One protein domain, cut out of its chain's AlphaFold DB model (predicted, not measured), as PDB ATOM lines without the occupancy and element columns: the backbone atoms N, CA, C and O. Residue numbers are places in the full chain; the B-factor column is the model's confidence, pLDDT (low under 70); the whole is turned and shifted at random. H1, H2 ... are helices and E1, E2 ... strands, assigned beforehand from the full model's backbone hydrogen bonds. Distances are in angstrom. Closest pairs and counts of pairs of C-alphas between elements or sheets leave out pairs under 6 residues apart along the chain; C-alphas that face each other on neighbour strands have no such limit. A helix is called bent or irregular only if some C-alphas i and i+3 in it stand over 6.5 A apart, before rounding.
ATOM      1  N   GLY A  96      37.630   9.388  78.822       51.31
ATOM      2  CA  GLY A  96      37.504  10.666  79.542       51.31
ATOM      3  C   GLY A  96      36.841  11.752  78.689       51.31
ATOM      4  O   GLY A  96      35.873  12.375  79.125       51.31
ATOM      5  N   ASP A  97      37.268  11.863  77.429       55.72
ATOM      6  CA  ASP A  97      36.695  12.804  76.465       55.72
ATOM      7  C   ASP A  97      35.201  12.547  76.207       55.72
ATOM      8  O   ASP A  97      34.444  13.497  76.042       55.72
ATOM      9  N   PHE A  98      34.721  11.298  76.201       56.31
ATOM     10  CA  PHE A  98      33.291  11.017  76.013       56.31
ATOM     11  C   PHE A  98      32.433  11.537  77.178       56.31
ATOM     12  O   PHE A  98      31.385  12.155  76.956       56.31
ATOM     13  N   PHE A  99      32.868  11.333  78.425       54.47
ATOM     14  CA  PHE A  99      32.139  11.832  79.596       54.47
ATOM     15  C   PHE A  99      32.178  13.364  79.659       54.47
ATOM     16  O   PHE A  99      31.122  13.988  79.813       54.47
ATOM     17  N   ASP A 100      33.349  13.965  79.442       53.25
ATOM     18  CA  ASP A 100      33.544  15.421  79.432       53.25
ATOM     19  C   ASP A 100      32.772  16.108  78.301       53.25
ATOM     20  O   ASP A 100      32.210  17.191  78.480       53.25
ATOM     21  N   LYS A 101      32.687  15.476  77.128       53.72
ATOM     22  CA  LYS A 101      32.104  16.083  75.926       53.72
ATOM     23  C   LYS A 101      30.620  15.781  75.754       53.72
ATOM     24  O   LYS A 101      29.933  16.554  75.084       53.72
ATOM     25  N   HIS A 102      30.102  14.674  76.295       51.59
ATOM     26  CA  HIS A 102      28.719  14.238  76.039       51.59
ATOM     27  C   HIS A 102      27.858  14.075  77.289       51.59
ATOM     28  O   HIS A 102      26.643  14.245  77.188       51.59
ATOM     29  N   LEU A 103      28.425  13.809  78.468       52.16
ATOM     30  CA  LEU A 103      27.629  13.640  79.690       52.16
ATOM     31  C   LEU A 103      27.628  14.894  80.566       52.16
ATOM     32  O   LEU A 103      26.554  15.317  80.999       52.16
ATOM     33  N   TYR A 104      28.777  15.551  80.725       50.56
ATOM     34  CA  TYR A 104      28.897  16.797  81.489       50.56
ATOM     35  C   TYR A 104      28.011  17.933  80.947       50.56
ATOM     36  O   TYR A 104      27.212  18.477  81.715       50.56
ATOM     37  N   PRO A 105      28.025  18.268  79.640       49.75
ATOM     38  CA  PRO A 105      27.190  19.347  79.126       49.75
ATOM     39  C   PRO A 105      25.703  18.996  79.202       49.75
ATOM     40  O   PRO A 105      24.883  19.878  79.417       49.75
ATOM     41  N   SER A 106      25.343  17.721  79.052       47.03
ATOM     42  CA  SER A 106      23.953  17.258  78.936       47.03
ATOM     43  C   SER A 106      23.225  17.174  80.277       47.03
ATOM     44  O   SER A 106      22.024  17.444  80.342       47.03
ATOM     45  N   LEU A 107      23.938  16.806  81.347       47.69
ATOM     46  CA  LEU A 107      23.393  16.761  82.706       47.69
ATOM     47  C   LEU A 107      23.370  18.153  83.355       47.69
ATOM     48  O   LEU A 107      22.413  18.472  84.055       47.69
ATOM     49  N   LEU A 108      24.367  19.001  83.068       50.47
ATOM     50  CA  LEU A 108      24.471  20.354  83.629       50.47
ATOM     51  C   LEU A 108      23.629  21.396  82.872       50.47
ATOM     52  O   LEU A 108      23.062  22.287  83.500       50.47
ATOM     53  N   LYS A 109      23.467  21.290  81.541       50.41
ATOM     54  CA  LYS A 109      22.701  22.290  80.762       50.41
ATOM     55  C   LYS A 109      21.198  22.258  80.986       50.41
ATOM     56  O   LYS A 109      20.521  23.143  80.466       50.41
ATOM     57  N   ARG A 110      20.641  21.256  81.676       49.09
ATOM     58  CA  ARG A 110      19.235  20.927  81.428       49.09
ATOM     59  C   ARG A 110      18.250  22.056  81.746       49.09
ATOM     60  O   ARG A 110      17.300  22.099  80.996       49.09
ATOM     61  N   HIS A 111      18.471  23.001  82.675       49.00
ATOM     62  CA  HIS A 111      17.627  24.221  82.774       49.00
ATOM     63  C   HIS A 111      18.223  25.371  83.636       49.00
ATOM     64  O   HIS A 111      17.508  26.003  84.411       49.00
ATOM     65  N   LEU A 112      19.513  25.715  83.517       53.94
ATOM     66  CA  LEU A 112      20.036  26.951  84.139       53.94
ATOM     67  C   LEU A 112      19.792  28.172  83.239       53.94
ATOM     68  O   LEU A 112      20.716  28.808  82.743       53.94
ATOM     69  N   ASN A 113      18.522  28.519  83.027       61.66
ATOM     70  CA  ASN A 113      18.189  29.828  82.471       61.66
ATOM     71  C   ASN A 113      18.385  30.863  83.584       61.66
ATOM     72  O   ASN A 113      17.553  31.000  84.493       61.66
ATOM     73  N   TYR A 114      19.545  31.517  83.555       59.28
ATOM     74  CA  TYR A 114      19.842  32.658  84.404       59.28
ATOM     75  C   TYR A 114      18.903  33.806  84.030       59.28
ATOM     76  O   TYR A 114      18.877  34.240  82.882       59.28
ATOM     77  N   HIS A 115      18.127  34.283  84.999       66.50
ATOM     78  CA  HIS A 115      17.303  35.475  84.841       66.50
ATOM     79  C   HIS A 115      17.880  36.554  85.754       66.50
ATOM     80  O   HIS A 115      18.093  36.249  86.929       66.50
ATOM     81  N   PRO A 116      18.142  37.776  85.257       65.81
ATOM     82  CA  PRO A 116      18.633  38.873  86.085       65.81
ATOM     83  C   PRO A 116      17.699  39.158  87.265       65.81
ATOM     84  O   PRO A 116      16.478  39.029  87.143       65.81
ATOM     85  N   ALA A 117      18.261  39.547  88.410       70.56
ATOM     86  CA  ALA A 117      17.449  39.892  89.571       70.56
ATOM     87  C   ALA A 117      16.702  41.216  89.331       70.56
ATOM     88  O   ALA A 117      17.299  42.210  88.928       70.56
ATOM     89  N   SER A 118      15.407  41.262  89.663       66.50
ATOM     90  CA  SER A 118      14.596  42.494  89.614       66.50
ATOM     91  C   SER A 118      14.793  43.410  90.837       66.50
ATOM     92  O   SER A 118      14.066  44.386  90.994       66.50
ATOM     93  N   SER A 119      15.706  43.077  91.756       70.12
ATOM     94  CA  SER A 119      15.884  43.820  93.007       70.12
ATOM     95  C   SER A 119      16.866  44.983  92.849       70.12
ATOM     96  O   SER A 119      17.979  44.771  92.372       70.12
ATOM     97  N   ASP A 120      16.536  46.155  93.391       67.56
ATOM     98  CA  ASP A 120      17.395  47.350  93.318       67.56
ATOM     99  C   ASP A 120      18.631  47.301  94.243       67.56
ATOM    100  O   ASP A 120      19.565  48.089  94.097       67.56
ATOM    101  N   SER A 121      18.679  46.369  95.202       78.88
ATOM    102  CA  SER A 121      19.795  46.255  96.156       78.88
ATOM    103  C   SER A 121      20.917  45.336  95.651       78.88
ATOM    104  O   SER A 121      20.665  44.179  95.318       78.88
ATOM    105  N   LEU A 122      22.177  45.798  95.672       73.88
ATOM    106  CA  LEU A 122      23.350  45.001  95.258       73.88
ATOM    107  C   LEU A 122      23.474  43.675  96.026       73.88
ATOM    108  O   LEU A 122      23.746  42.637  95.427       73.88
ATOM    109  N   MET A 123      23.234  43.698  97.340       73.19
ATOM    110  CA  MET A 123      23.260  42.488  98.169       73.19
ATOM    111  C   MET A 123      22.141  41.518  97.767       73.19
ATOM    112  O   MET A 123      22.397  40.329  97.608       73.19
ATOM    113  N   GLY A 124      20.926  42.025  97.524       73.56
ATOM    114  CA  GLY A 124      19.802  41.223  97.038       73.56
ATOM    115  C   GLY A 124      20.122  40.537  95.711       73.56
ATOM    116  O   GLY A 124      19.961  39.323  95.603       73.56
ATOM    117  N   ARG A 125      20.704  41.273  94.758       77.31
ATOM    118  CA  ARG A 125      21.149  40.753  93.455       77.31
ATOM    119  C   ARG A 125      22.212  39.658  93.597       77.31
ATOM    120  O   ARG A 125      22.088  38.598  92.988       77.31
ATOM    121  N   ALA A 126      23.210  39.868  94.459       73.75
ATOM    122  CA  ALA A 126      24.264  38.886  94.721       73.75
ATOM    123  C   ALA A 126      23.724  37.610  95.382       73.75
ATOM    124  O   ALA A 126      24.018  36.502  94.931       73.75
ATOM    125  N   THR A 127      22.890  37.756  96.414       74.50
ATOM    126  CA  THR A 127      22.255  36.608  97.079       74.50
ATOM    127  C   THR A 127      21.318  35.854  96.140       74.50
ATOM    128  O   THR A 127      21.323  34.625  96.136       74.50
ATOM    129  N   TYR A 128      20.580  36.564  95.283       73.25
ATOM    130  CA  TYR A 128      19.704  35.971  94.282       73.25
ATOM    131  C   TYR A 128      20.501  35.163  93.248       73.25
ATOM    132  O   TYR A 128      20.198  33.988  93.033       73.25
ATOM    133  N   ALA A 129      21.577  35.730  92.690       73.50
ATOM    134  CA  ALA A 129      22.438  35.052  91.717       73.50
ATOM    135  C   ALA A 129      23.095  33.783  92.290       73.50
ATOM    136  O   ALA A 129      23.082  32.734  91.643       73.50
ATOM    137  N   ALA A 130      23.600  33.845  93.527       71.81
ATOM    138  CA  ALA A 130      24.171  32.683  94.209       71.81
ATOM    139  C   ALA A 130      23.104  31.618  94.527       71.81
ATOM    140  O   ALA A 130      23.348  30.419  94.393       71.81
ATOM    141  N   SER A 131      21.894  32.045  94.908       68.12
ATOM    142  CA  SER A 131      20.806  31.131  95.267       68.12
ATOM    143  C   SER A 131      20.262  30.328  94.084       68.12
ATOM    144  O   SER A 131      19.779  29.222  94.306       68.12
ATOM    145  N   ARG A 132      20.387  30.808  92.836       73.12
ATOM    146  CA  ARG A 132      19.825  30.144  91.639       73.12
ATOM    147  C   ARG A 132      20.404  28.763  91.329       73.12
ATOM    148  O   ARG A 132      19.788  28.001  90.591       73.12
ATOM    149  N   ILE A 133      21.558  28.418  91.895       69.94
ATOM    150  CA  ILE A 133      22.129  27.063  91.772       69.94
ATOM    151  C   ILE A 133      21.460  26.108  92.742       69.94
ATOM    152  O   ILE A 133      21.197  24.951  92.420       69.94
ATOM    153  N   PHE A 134      21.141  26.619  93.927       69.62
ATOM    154  CA  PHE A 134      20.463  25.864  94.963       69.62
ATOM    155  C   PHE A 134      18.966  25.790  94.717       69.62
ATOM    156  O   PHE A 134      18.364  24.770  95.029       69.62
ATOM    157  N   VAL A 135      18.375  26.840  94.152       68.81
ATOM    158  CA  VAL A 135      16.935  27.032  94.039       68.81
ATOM    159  C   VAL A 135      16.560  27.265  92.583       68.81
ATOM    160  O   VAL A 135      16.942  28.266  91.979       68.81
ATOM    161  N   THR A 136      15.754  26.359  92.038       67.94
ATOM    162  CA  THR A 136      15.033  26.607  90.793       67.94
ATOM    163  C   THR A 136      13.654  27.170  91.122       67.94
ATOM    164  O   THR A 136      13.000  26.722  92.066       67.94
ATOM    165  N   ASP A 137      13.224  28.169  90.360       64.81
ATOM    166  CA  ASP A 137      11.844  28.640  90.404       64.81
ATOM    167  C   ASP A 137      11.081  27.939  89.287       64.81
ATOM    168  O   ASP A 137      11.312  28.203  88.107       64.81
ATOM    169  N   ASP A 138      10.239  26.990  89.679       59.09
ATOM    170  CA  ASP A 138       9.347  26.288  88.772       59.09
ATOM    171  C   ASP A 138       7.927  26.756  89.093       59.09
ATOM    172  O   ASP A 138       7.350  26.403  90.127       59.09
ATOM    173  N   SER A 139       7.393  27.625  88.234       52.50
ATOM    174  CA  SER A 139       6.015  28.127  88.315       52.50
ATOM    175  C   SER A 139       5.662  28.872  89.623       52.50
ATOM    176  O   SER A 139       4.546  28.742  90.132       52.50
ATOM    177  N   GLY A 140       6.594  29.660  90.177       57.03
ATOM    178  CA  GLY A 140       6.370  30.520  91.348       57.03
ATOM    179  C   GLY A 140       6.620  29.844  92.700       57.03
ATOM    180  O   GLY A 140       6.332  30.422  93.751       57.03
ATOM    181  N   LYS A 141       7.144  28.612  92.699       58.72
ATOM    182  CA  LYS A 141       7.607  27.920  93.905       58.72
ATOM    183  C   LYS A 141       9.111  27.707  93.813       58.72
ATOM    184  O   LYS A 141       9.594  26.912  93.012       58.72
ATOM    185  N   SER A 142       9.838  28.352  94.723       65.69
ATOM    186  CA  SER A 142      11.252  28.071  94.971       65.69
ATOM    187  C   SER A 142      11.425  26.627  95.451       65.69
ATOM    188  O   SER A 142      11.002  26.273  96.554       65.69
ATOM    189  N   ARG A 143      12.039  25.779  94.623       71.19
ATOM    190  CA  ARG A 143      12.365  24.382  94.946       71.19
ATOM    191  C   ARG A 143      13.868  24.172  94.877       71.19
ATOM    192  O   ARG A 143      14.533  24.700  93.991       71.19
ATOM    193  N   LEU A 144      14.402  23.369  95.793       73.31
ATOM    194  CA  LEU A 144      15.816  23.007  95.749       73.31
ATOM    195  C   LEU A 144      16.121  22.192  94.484       73.31
ATOM    196  O   LEU A 144      15.388  21.255  94.161       73.31
ATOM    197  N   ASN A 145      17.210  22.519  93.789       71.94
ATOM    198  CA  ASN A 145      17.639  21.852  92.561       71.94
ATOM    199  C   ASN A 145      18.383  20.542  92.871       71.94
ATOM    200  O   ASN A 145      19.577  20.386  92.619       71.94
ATOM    201  N   THR A 146      17.675  19.580  93.460       67.75
ATOM    202  CA  THR A 146      18.256  18.295  93.874       67.75
ATOM    203  C   THR A 146      18.821  17.498  92.701       67.75
ATOM    204  O   THR A 146      19.821  16.808  92.868       67.75
ATOM    205  N   SER A 147      18.223  17.606  91.510       69.00
ATOM    206  CA  SER A 147      18.715  16.939  90.300       69.00
ATOM    207  C   SER A 147      20.083  17.450  89.862       69.00
ATOM    208  O   SER A 147      20.908  16.651  89.433       69.00
ATOM    209  N   TYR A 148      20.345  18.752  90.011       73.00
ATOM    210  CA  TYR A 148      21.662  19.320  89.743       73.00
ATOM    211  C   TYR A 148      22.705  18.775  90.722       73.00
ATOM    212  O   TYR A 148      23.701  18.210  90.285       73.00
ATOM    213  N   PHE A 149      22.450  18.837  92.035       76.94
ATOM    214  CA  PHE A 149      23.419  18.345  93.027       76.94
ATOM    215  C   PHE A 149      23.698  16.848  92.885       76.94
ATOM    216  O   PHE A 149      24.854  16.436  92.922       76.94
ATOM    217  N   ILE A 150      22.654  16.038  92.684       78.81
ATOM    218  CA  ILE A 150      22.807  14.599  92.443       78.81
ATOM    219  C   ILE A 150      23.580  14.364  91.143       78.81
ATOM    220  O   ILE A 150      24.461  13.509  91.120       78.81
ATOM    221  N   GLY A 151      23.299  15.127  90.085       70.50
ATOM    222  CA  GLY A 151      24.006  15.039  88.810       70.50
ATOM    223  C   GLY A 151      25.495  15.358  88.942       70.50
ATOM    224  O   GLY A 151      26.322  14.544  88.539       70.50
ATOM    225  N   VAL A 152      25.842  16.488  89.566       74.81
ATOM    226  CA  VAL A 152      27.238  16.920  89.762       74.81
ATOM    227  C   VAL A 152      27.992  15.918  90.638       74.81
ATOM    228  O   VAL A 152      29.091  15.496  90.288       74.81
ATOM    229  N   LEU A 153      27.387  15.473  91.745       80.25
ATOM    230  CA  LEU A 153      28.008  14.510  92.652       80.25
ATOM    231  C   LEU A 153      28.221  13.147  91.982       80.25
ATOM    232  O   LEU A 153      29.294  12.560  92.103       80.25
ATOM    233  N   THR A 154      27.216  12.656  91.253       72.50
ATOM    234  CA  THR A 154      27.314  11.395  90.502       72.50
ATOM    235  C   THR A 154      28.403  11.493  89.441       72.50
ATOM    236  O   THR A 154      29.197  10.569  89.292       72.50
ATOM    237  N   SER A 155      28.500  12.631  88.753       69.69
ATOM    238  CA  SER A 155      29.538  12.881  87.755       69.69
ATOM    239  C   SER A 155      30.944  12.860  88.363       69.69
ATOM    240  O   SER A 155      31.824  12.159  87.862       69.69
ATOM    241  N   ALA A 156      31.148  13.540  89.495       72.31
ATOM    242  CA  ALA A 156      32.426  13.548  90.209       72.31
ATOM    243  C   ALA A 156      32.817  12.150  90.733       72.31
ATOM    244  O   ALA A 156      33.984  11.744  90.667       72.31
ATOM    245  N   ALA A 157      31.834  11.380  91.212       78.12
ATOM    246  CA  ALA A 157      32.035  10.004  91.654       78.12
ATOM    247  C   ALA A 157      32.426   9.081  90.490       78.12
ATOM    248  O   ALA A 157      33.389   8.324  90.612       78.12
ATOM    249  N   ILE A 158      31.731   9.180  89.350       74.75
ATOM    250  CA  ILE A 158      32.053   8.434  88.127       74.75
ATOM    251  C   ILE A 158      33.468   8.783  87.658       74.75
ATOM    252  O   ILE A 158      34.281   7.884  87.452       74.75
ATOM    253  N   HIS A 159      33.804  10.072  87.566       72.25
ATOM    254  CA  HIS A 159      35.127  10.525  87.133       72.25
ATOM    255  C   HIS A 159      36.250   9.962  88.021       72.25
ATOM    256  O   HIS A 159      37.261   9.457  87.531       72.25
ATOM    257  N   THR A 160      36.037   9.944  89.339       76.12
ATOM    258  CA  THR A 160      36.989   9.335  90.279       76.12
ATOM    259  C   THR A 160      37.045   7.808  90.145       76.12
ATOM    260  O   THR A 160      38.120   7.221  90.257       76.12
ATOM    261  N   ALA A 161      35.920   7.147  89.866       75.38
ATOM    262  CA  ALA A 161      35.859   5.700  89.673       75.38
ATOM    263  C   ALA A 161      36.561   5.231  88.387       75.38
ATOM    264  O   ALA A 161      37.116   4.135  88.373       75.38
ATOM    265  N   TYR A 162      36.604   6.050  87.333       75.12
ATOM    266  CA  TYR A 162      37.327   5.723  86.094       75.12
ATOM    267  C   TYR A 162      38.850   5.894  86.201       75.12
ATOM    268  O   TYR A 162      39.591   5.353  85.381       75.12
ATOM    269  N   ARG A 163      39.353   6.580  87.234       72.38
ATOM    270  CA  ARG A 163      40.798   6.690  87.491       72.38
ATOM    271  C   ARG A 163      41.353   5.351  87.987       72.38
ATOM    272  O   ARG A 163      40.659   4.654  88.727       72.38
ATOM    273  N   PRO A 164      42.586   4.957  87.640       73.88
ATOM    274  CA  PRO A 164      43.202   3.767  88.220       73.88
ATOM    275  C   PRO A 164      43.415   3.920  89.735       73.88
ATOM    276  O   PRO A 164      43.669   5.018  90.224       73.88
ATOM    277  N   TYR A 165      43.311   2.823  90.497       72.19
ATOM    278  CA  TYR A 165      43.228   2.875  91.968       72.19
ATOM    279  C   TYR A 165      44.428   3.565  92.641       72.19
ATOM    280  O   TYR A 165      44.251   4.211  93.667       72.19
ATOM    281  N   TRP A 166      45.622   3.483  92.048       73.44
ATOM    282  CA  TRP A 166      46.844   4.103  92.574       73.44
ATOM    283  C   TRP A 166      46.889   5.631  92.409       73.44
ATOM    284  O   TRP A 166      47.746   6.276  93.002       73.44
ATOM    285  N   THR A 167      45.980   6.225  91.626       74.00
ATOM    286  CA  THR A 167      45.846   7.688  91.466       74.00
ATOM    287  C   THR A 167      44.533   8.235  92.026       74.00
ATOM    288  O   THR A 167      44.245   9.429  91.880       74.00
ATOM    289  N   ARG A 168      43.709   7.383  92.654       76.50
ATOM    290  CA  ARG A 168      42.457   7.804  93.287       76.50
ATOM    291  C   ARG A 168      42.755   8.458  94.627       76.50
ATOM    292  O   ARG A 168      43.373   7.853  95.496       76.50
ATOM    293  N   SER A 169      42.237   9.667  94.808       78.31
ATOM    294  CA  SER A 169      42.147  10.300  96.119       78.31
ATOM    295  C   SER A 169      40.690  10.279  96.599       78.31
ATOM    296  O   SER A 169      39.799  10.651  95.830       78.31
ATOM    297  N   PRO A 170      40.419   9.878  97.855       76.12
ATOM    298  CA  PRO A 170      39.064   9.826  98.404       76.12
ATOM    299  C   PRO A 170      38.425  11.212  98.572       76.12
ATOM    300  O   PRO A 170      37.202  11.320  98.615       76.12
ATOM    301  N   SER A 171      39.223  12.283  98.638       80.88
ATOM    302  CA  SER A 171      38.723  13.661  98.732       80.88
ATOM    303  C   SER A 171      38.466  14.311  97.371       80.88
ATOM    304  O   SER A 171      37.799  15.343  97.301       80.88
ATOM    305  N   GLN A 172      38.964  13.716  96.284       79.38
ATOM    306  CA  GLN A 172      38.874  14.305  94.951       79.38
ATOM    307  C   GLN A 172      37.435  14.506  94.451       79.38
ATOM    308  O   GLN A 172      37.155  15.609  93.992       79.38
ATOM    309  N   PRO A 173      36.489  13.553  94.623       78.00
ATOM    310  CA  PRO A 173      35.100  13.775  94.218       78.00
ATOM    311  C   PRO A 173      34.466  14.995  94.893       78.00
ATOM    312  O   PRO A 173      33.687  15.711  94.274       78.00
ATOM    313  N   PHE A 174      34.795  15.244  96.165       79.75
ATOM    314  CA  PHE A 174      34.262  16.382  96.916       79.75
ATOM    315  C   PHE A 174      34.878  17.706  96.465       79.75
ATOM    316  O   PHE A 174      34.170  18.710  96.395       79.75
ATOM    317  N   ASN A 175      36.175  17.707  96.146       79.88
ATOM    318  CA  ASN A 175      36.850  18.876  95.593       79.88
ATOM    319  C   ASN A 175      36.292  19.228  94.207       79.88
ATOM    320  O   ASN A 175      35.927  20.375  93.965       79.88
ATOM    321  N   ASP A 176      36.144  18.227  93.337       76.94
ATOM    322  CA  ASP A 176      35.588  18.392  91.994       76.94
ATOM    323  C   ASP A 176      34.140  18.908  92.079       76.94
ATOM    324  O   ASP A 176      33.804  19.920  91.468       76.94
ATOM    325  N   PHE A 177      33.309  18.295  92.933       81.88
ATOM    326  CA  PHE A 177      31.935  18.735  93.206       81.88
ATOM    327  C   PHE A 177      31.862  20.189  93.693       81.88
ATOM    328  O   PHE A 177      31.096  20.990  93.154       81.88
ATOM    329  N   GLY A 178      32.660  20.542  94.706       81.12
ATOM    330  CA  GLY A 178      32.680  21.892  95.268       81.12
ATOM    331  C   GLY A 178      33.173  22.935  94.265       81.12
ATOM    332  O   GLY A 178      32.590  24.015  94.169       81.12
ATOM    333  N   SER A 179      34.199  22.595  93.483       75.94
ATOM    334  CA  SER A 179      34.751  23.450  92.434       75.94
ATOM    335  C   SER A 179      33.729  23.724  91.329       75.94
ATOM    336  O   SER A 179      33.531  24.880  90.960       75.94
ATOM    337  N   THR A 180      33.002  22.702  90.857       75.62
ATOM    338  CA  THR A 180      31.938  22.879  89.853       75.62
ATOM    339  C   THR A 180      30.835  23.806  90.356       75.62
ATOM    340  O   THR A 180      30.490  24.772  89.681       75.62
ATOM    341  N   ILE A 181      30.327  23.570  91.568       78.69
ATOM    342  CA  ILE A 181      29.262  24.400  92.152       78.69
ATOM    343  C   ILE A 181      29.736  25.839  92.353       78.69
ATOM    344  O   ILE A 181      29.010  26.785  92.048       78.69
ATOM    345  N   GLY A 182      30.952  26.012  92.873       79.25
ATOM    346  CA  GLY A 182      31.547  27.325  93.089       79.25
ATOM    347  C   GLY A 182      31.751  28.088  91.783       79.25
ATOM    348  O   GLY A 182      31.440  29.276  91.716       79.25
ATOM    349  N   ASN A 183      32.216  27.406  90.734       76.38
ATOM    350  CA  ASN A 183      32.398  27.994  89.412       76.38
ATOM    351  C   ASN A 183      31.063  28.427  88.795       76.38
ATOM    352  O   ASN A 183      30.947  29.558  88.328       76.38
ATOM    353  N   ASP A 184      30.033  27.583  88.866       76.62
ATOM    354  CA  ASP A 184      28.698  27.932  88.376       76.62
ATOM    355  C   ASP A 184      28.127  29.138  89.149       76.62
ATOM    356  O   ASP A 184      27.509  30.030  88.561       76.62
ATOM    357  N   ALA A 185      28.382  29.221  90.464       75.88
ATOM    358  CA  ALA A 185      27.946  30.337  91.314       75.88
ATOM    359  C   ALA A 185      28.655  31.631  90.954       75.88
ATOM    360  O   ALA A 185      28.013  32.674  90.808       75.88
ATOM    361  N   GLY A 186      29.969  31.545  90.755       76.62
ATOM    362  CA  GLY A 186      30.785  32.645  90.274       76.62
ATOM    363  C   GLY A 186      30.327  33.135  88.903       76.62
ATOM    364  O   GLY A 186      30.202  34.340  88.706       76.62
ATOM    365  N   MET A 187      29.998  32.229  87.980       78.12
ATOM    366  CA  MET A 187      29.518  32.588  86.645       78.12
ATOM    367  C   MET A 187      28.147  33.264  86.668       78.12
ATOM    368  O   MET A 187      27.943  34.248  85.959       78.12
ATOM    369  N   ASN A 188      27.225  32.812  87.520       77.62
ATOM    370  CA  ASN A 188      25.948  33.501  87.717       77.62
ATOM    371  C   ASN A 188      26.147  34.905  88.297       77.62
ATOM    372  O   ASN A 188      25.526  35.862  87.839       77.62
ATOM    373  N   LEU A 189      27.055  35.050  89.265       77.94
ATOM    374  CA  LEU A 189      27.408  36.353  89.824       77.94
ATOM    375  C   LEU A 189      28.049  37.264  88.766       77.94
ATOM    376  O   LEU A 189      27.722  38.448  88.675       77.94
ATOM    377  N   PHE A 190      28.927  36.709  87.933       79.69
ATOM    378  CA  PHE A 190      29.543  37.422  86.823       79.69
ATOM    379  C   PHE A 190      28.511  37.856  85.780       79.69
ATOM    380  O   PHE A 190      28.604  38.966  85.271       79.69
ATOM    381  N   HIS A 191      27.488  37.053  85.490       79.94
ATOM    382  CA  HIS A 191      26.394  37.488  84.621       79.94
ATOM    383  C   HIS A 191      25.558  38.618  85.238       79.94
ATOM    384  O   HIS A 191      25.127  39.512  84.511       79.94
ATOM    385  N   GLU A 192      25.378  38.635  86.561       78.25
ATOM    386  CA  GLU A 192      24.628  39.695  87.245       78.25
ATOM    387  C   GLU A 192      25.362  41.040  87.253       78.25
ATOM    388  O   GLU A 192      24.769  42.102  87.039       78.25
ATOM    389  N   PHE A 193      26.666  41.003  87.521       82.81
ATOM    390  CA  PHE A 193      27.464  42.208  87.755       82.81
ATOM    391  C   PHE A 193      28.397  42.567  86.604       82.81
ATOM    392  O   PHE A 193      28.847  43.708  86.530       82.81
ATOM    393  N   GLY A 194      28.651  41.646  85.680       82.25
ATOM    394  CA  GLY A 194      29.538  41.827  84.533       82.25
ATOM    395  C   GLY A 194      29.192  43.054  83.688       82.25
ATOM    396  O   GLY A 194      30.079  43.880  83.478       82.25
ATOM    397  N   PRO A 195      27.927  43.260  83.270       83.12
ATOM    398  CA  PRO A 195      27.540  44.455  82.519       83.12
ATOM    399  C   PRO A 195      27.796  45.757  83.292       83.12
ATOM    400  O   PRO A 195      28.285  46.731  82.724       83.12
ATOM    401  N   GLY A 196      27.533  45.766  84.605       80.19
ATOM    402  CA  GLY A 196      27.788  46.922  85.471       80.19
ATOM    403  C   GLY A 196      29.280  47.203  85.661       80.19
ATOM    404  O   GLY A 196      29.709  48.353  85.589       80.19
ATOM    405  N   LEU A 197      30.090  46.156  85.828       80.50
ATOM    406  CA  LEU A 197      31.543  46.264  85.915       80.50
ATOM    407  C   LEU A 197      32.144  46.748  84.589       80.50
ATOM    408  O   LEU A 197      33.009  47.618  84.581       80.50
ATOM    409  N   GLN A 198      31.635  46.253  83.459       80.75
ATOM    410  CA  GLN A 198      32.032  46.703  82.129       80.75
ATOM    411  C   GLN A 198      31.672  48.178  81.905       80.75
ATOM    412  O   GLN A 198      32.481  48.929  81.358       80.75
ATOM    413  N   GLN A 199      30.488  48.610  82.347       78.88
ATOM    414  CA  GLN A 199      30.062  50.010  82.295       78.88
ATOM    415  C   GLN A 199      30.990  50.900  83.136       78.88
ATOM    416  O   GLN A 199      31.437  51.942  82.658       78.88
ATOM    417  N   LEU A 200      31.335  50.465  84.354       82.44
ATOM    418  CA  LEU A 200      32.254  51.180  85.239       82.44
ATOM    419  C   LEU A 200      33.644  51.304  84.607       82.44
ATOM    420  O   LEU A 200      34.180  52.407  84.518       82.44
ATOM    421  N   MET A 201      34.196  50.202  84.093       82.00
ATOM    422  CA  MET A 201      35.492  50.196  83.408       82.00
ATOM    423  C   MET A 201      35.503  51.113  82.183       82.00
ATOM    424  O   MET A 201      36.466  51.846  81.993       82.00
ATOM    425  N   LYS A 202      34.431  51.128  81.379       77.19
ATOM    426  CA  LYS A 202      34.290  52.054  80.242       77.19
ATOM    427  C   LYS A 202      34.206  53.511  80.704       77.19
ATOM    428  O   LYS A 202      34.836  54.374  80.106       77.19
ATOM    429  N   SER A 203      33.485  53.784  81.792       77.44
ATOM    430  CA  SER A 203      33.365  55.135  82.365       77.44
ATOM    431  C   SER A 203      34.646  55.638  83.049       77.44
ATOM    432  O   SER A 203      34.821  56.841  83.233       77.44
ATOM    433  N   HIS A 204      35.547  54.731  83.427       72.25
ATOM    434  CA  HIS A 204      36.853  55.027  84.026       72.25
ATOM    435  C   HIS A 204      38.019  54.678  83.097       72.25
ATOM    436  O   HIS A 204      39.171  54.640  83.532       72.25
ATOM    437  N   ALA A 205      37.739  54.458  81.808       68.50
ATOM    438  CA  ALA A 205      38.773  54.249  80.816       68.50
ATOM    439  C   ALA A 205      39.661  55.505  80.762       68.50
ATOM    440  O   ALA A 205      39.154  56.620  80.581       68.50
ATOM    441  N   PRO A 206      40.985  55.373  80.946       70.44
ATOM    442  CA  PRO A 206      41.872  56.523  80.918       70.44
ATOM    443  C   PRO A 206      41.813  57.173  79.532       70.44
ATOM    444  O   PRO A 206      41.833  56.480  78.517       70.44
ATOM    445  N   LYS A 207      41.820  58.515  79.483       67.81
ATOM    446  CA  LYS A 207      41.775  59.338  78.246       67.81
ATOM    447  C   LYS A 207      42.838  58.977  77.188       67.81
ATOM    448  O   LYS A 207      42.807  59.467  76.063       67.81
ATOM    449  N   PHE A 208      43.822  58.165  77.561       70.31
ATOM    450  CA  PHE A 208      44.804  57.576  76.660       70.31
ATOM    451  C   PHE A 208      44.183  56.563  75.683       70.31
ATOM    452  O   PHE A 208      44.545  56.574  74.511       70.31
ATOM    453  N   VAL A 209      43.222  55.743  76.128       70.50
ATOM    454  CA  VAL A 209      42.561  54.733  75.281       70.50
ATOM    455  C   VAL A 209      41.685  55.407  74.228       70.50
ATOM    456  O   VAL A 209      41.804  55.079  73.052       70.50
ATOM    457  N   SER A 210      40.913  56.429  74.613       68.38
ATOM    458  CA  SER A 210      40.113  57.210  73.661       68.38
ATOM    459  C   SER A 210      40.988  57.924  72.623       68.38
ATOM    460  O   SER A 210      40.667  57.928  71.445       68.38
ATOM    461  N   ARG A 211      42.163  58.444  73.019       72.31
ATOM    462  CA  ARG A 211      43.130  59.035  72.073       72.31
ATOM    463  C   ARG A 211      43.716  58.034  71.080       72.31
ATOM    464  O   ARG A 211      44.089  58.441  69.981       72.31
ATOM    465  N   ILE A 212      43.888  56.773  71.472       76.50
ATOM    466  CA  ILE A 212      44.354  55.721  70.560       76.50
ATOM    467  C   ILE A 212      43.234  55.352  69.588       76.50
ATOM    468  O   ILE A 212      43.491  55.252  68.394       76.50
ATOM    469  N   GLU A 213      42.004  55.212  70.079       75.50
ATOM    470  CA  GLU A 213      40.823  54.922  69.262       75.50
ATOM    471  C   GLU A 213      40.566  56.021  68.219       75.50
ATOM    472  O   GLU A 213      40.439  55.718  67.033       75.50
ATOM    473  N   ASP A 214      40.646  57.295  68.619       78.75
ATOM    474  CA  ASP A 214      40.536  58.445  67.713       78.75
ATOM    475  C   ASP A 214      41.619  58.429  66.621       78.75
ATOM    476  O   ASP A 214      41.361  58.762  65.463       78.75
ATOM    477  N   ARG A 215      42.851  58.023  66.965       73.44
ATOM    478  CA  ARG A 215      43.963  57.948  66.003       73.44
ATOM    479  C   ARG A 215      43.857  56.749  65.068       73.44
ATOM    480  O   ARG A 215      44.196  56.877  63.895       73.44
ATOM    481  N   LEU A 216      43.374  55.610  65.550       72.88
ATOM    482  CA  LEU A 216      43.142  54.430  64.718       72.88
ATOM    483  C   LEU A 216      41.964  54.651  63.756       72.88
ATOM    484  O   LEU A 216      42.080  54.321  62.579       72.88
ATOM    485  N   GLY A 217      40.881  55.289  64.212       69.56
ATOM    486  CA  GLY A 217      39.737  55.649  63.368       69.56
ATOM    487  C   GLY A 217      40.064  56.715  62.316       69.56
ATOM    488  O   GLY A 217      39.592  56.625  61.185       69.56
ATOM    489  N   ALA A 218      40.924  57.685  62.643       64.25
ATOM    490  CA  ALA A 218      41.364  58.720  61.703       64.25
ATOM    491  C   ALA A 218      42.324  58.214  60.609       64.25
ATOM    492  O   ALA A 218      42.484  58.883  59.595       64.25
ATOM    493  N   THR A 219      42.959  57.055  60.806       60.22
ATOM    494  CA  THR A 219      43.886  56.456  59.825       60.22
ATOM    495  C   THR A 219      43.186  55.428  58.919       60.22
ATOM    496  O   THR A 219      43.773  54.954  57.952       60.22
ATOM    497  N   ALA A 220      41.929  55.075  59.219       58.06
ATOM    498  CA  ALA A 220      41.129  54.095  58.478       58.06
ATOM    499  C   ALA A 220      40.163  54.720  57.446       58.06
ATOM    500  O   ALA A 220      39.310  54.016  56.904       58.06
ATOM    501  N   LYS A 221      40.278  56.026  57.180       50.34
ATOM    502  CA  LYS A 221      39.499  56.772  56.182       50.34
ATOM    503  C   LYS A 221      40.435  57.423  55.172       50.34
ATOM    504  O   LYS A 221      40.049  57.458  53.985       50.34
TER     505      LYS A 221
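AT A GLANCE: This is residues 96 to 221 of the 221 residues of an uncharacterized protein of Acidobacteria bacterium (UniProt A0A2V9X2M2). Helices H2 and H3 form a wide V, joined at its corner by the small strand hairpin E1 and E2, and the long arm H4a packs across both legs. H1 lies side by side with H3, while residues 194 to 221, with H4b and H5, stick out as a free arm. The printed part has 126 residues, mostly helix, in the order H1 H2 E1 E2 H3 H4 H5, with one antiparallel sheet, E1 - E2. It is only just extended, close to loose, with a radius of gyration of the C-alphas of 20.9 A, and spans 62 by 41 by 25 A.

IN THESE COORDINATES: Find E1 at residues 135 to 138 and E2 at 141 to 144. H2, residues 122 to 134, measures 19.4 A; H3, residues 146 to 162, 24.1 A. H1 begins at C-alpha 96, (37.504, 10.666, 79.542), and ends at residue 108. H4, residues 172 to 203, was assigned as one helix by its hydrogen bonds but is bent: C-alphas 192 and 195 are 7.3 A apart. Its arms are H4a, residues 172 to 192, 30.1 A, and H4b, residues 195 to 203. H5, residues 207 to 218, ends at C-alpha 218, (41.364, 58.720, 61.703).

HOW THE PARTS SIT: Across the hairpin E1 and E2, look for N 136 and O 143, 2.8 A apart, within hydrogen-bond range. H2 touches H4a, closest at C-alphas 130 and 185, 5.3 A, at a steep tilt of 41 degrees. H3 and H4a form a helical hairpin, touching through H4a residues 172 to 180 alone; C-alphas 156 and 173 are closest, 4.8 A. H1 touches H3, closest at C-alphas 107 and 151, 6.4 A, at a shallow tilt of 8 degrees, opposite ways. H4b and H5 are apart. Every O i to N i+4 pair is within hydrogen-bond range in H3, H4a, H4b and H5; H1 has 6 of 9, H2 7 of 9.

THE WHOLE: The farthest C-alphas, Tyr 165 and Lys 221, are 64.8 A apart. The printed part has no cut; the link H1 to H2 is long. Confidence is low, under 70, at residues 96 to 116, 133 to 142 and 217 to 221, among others.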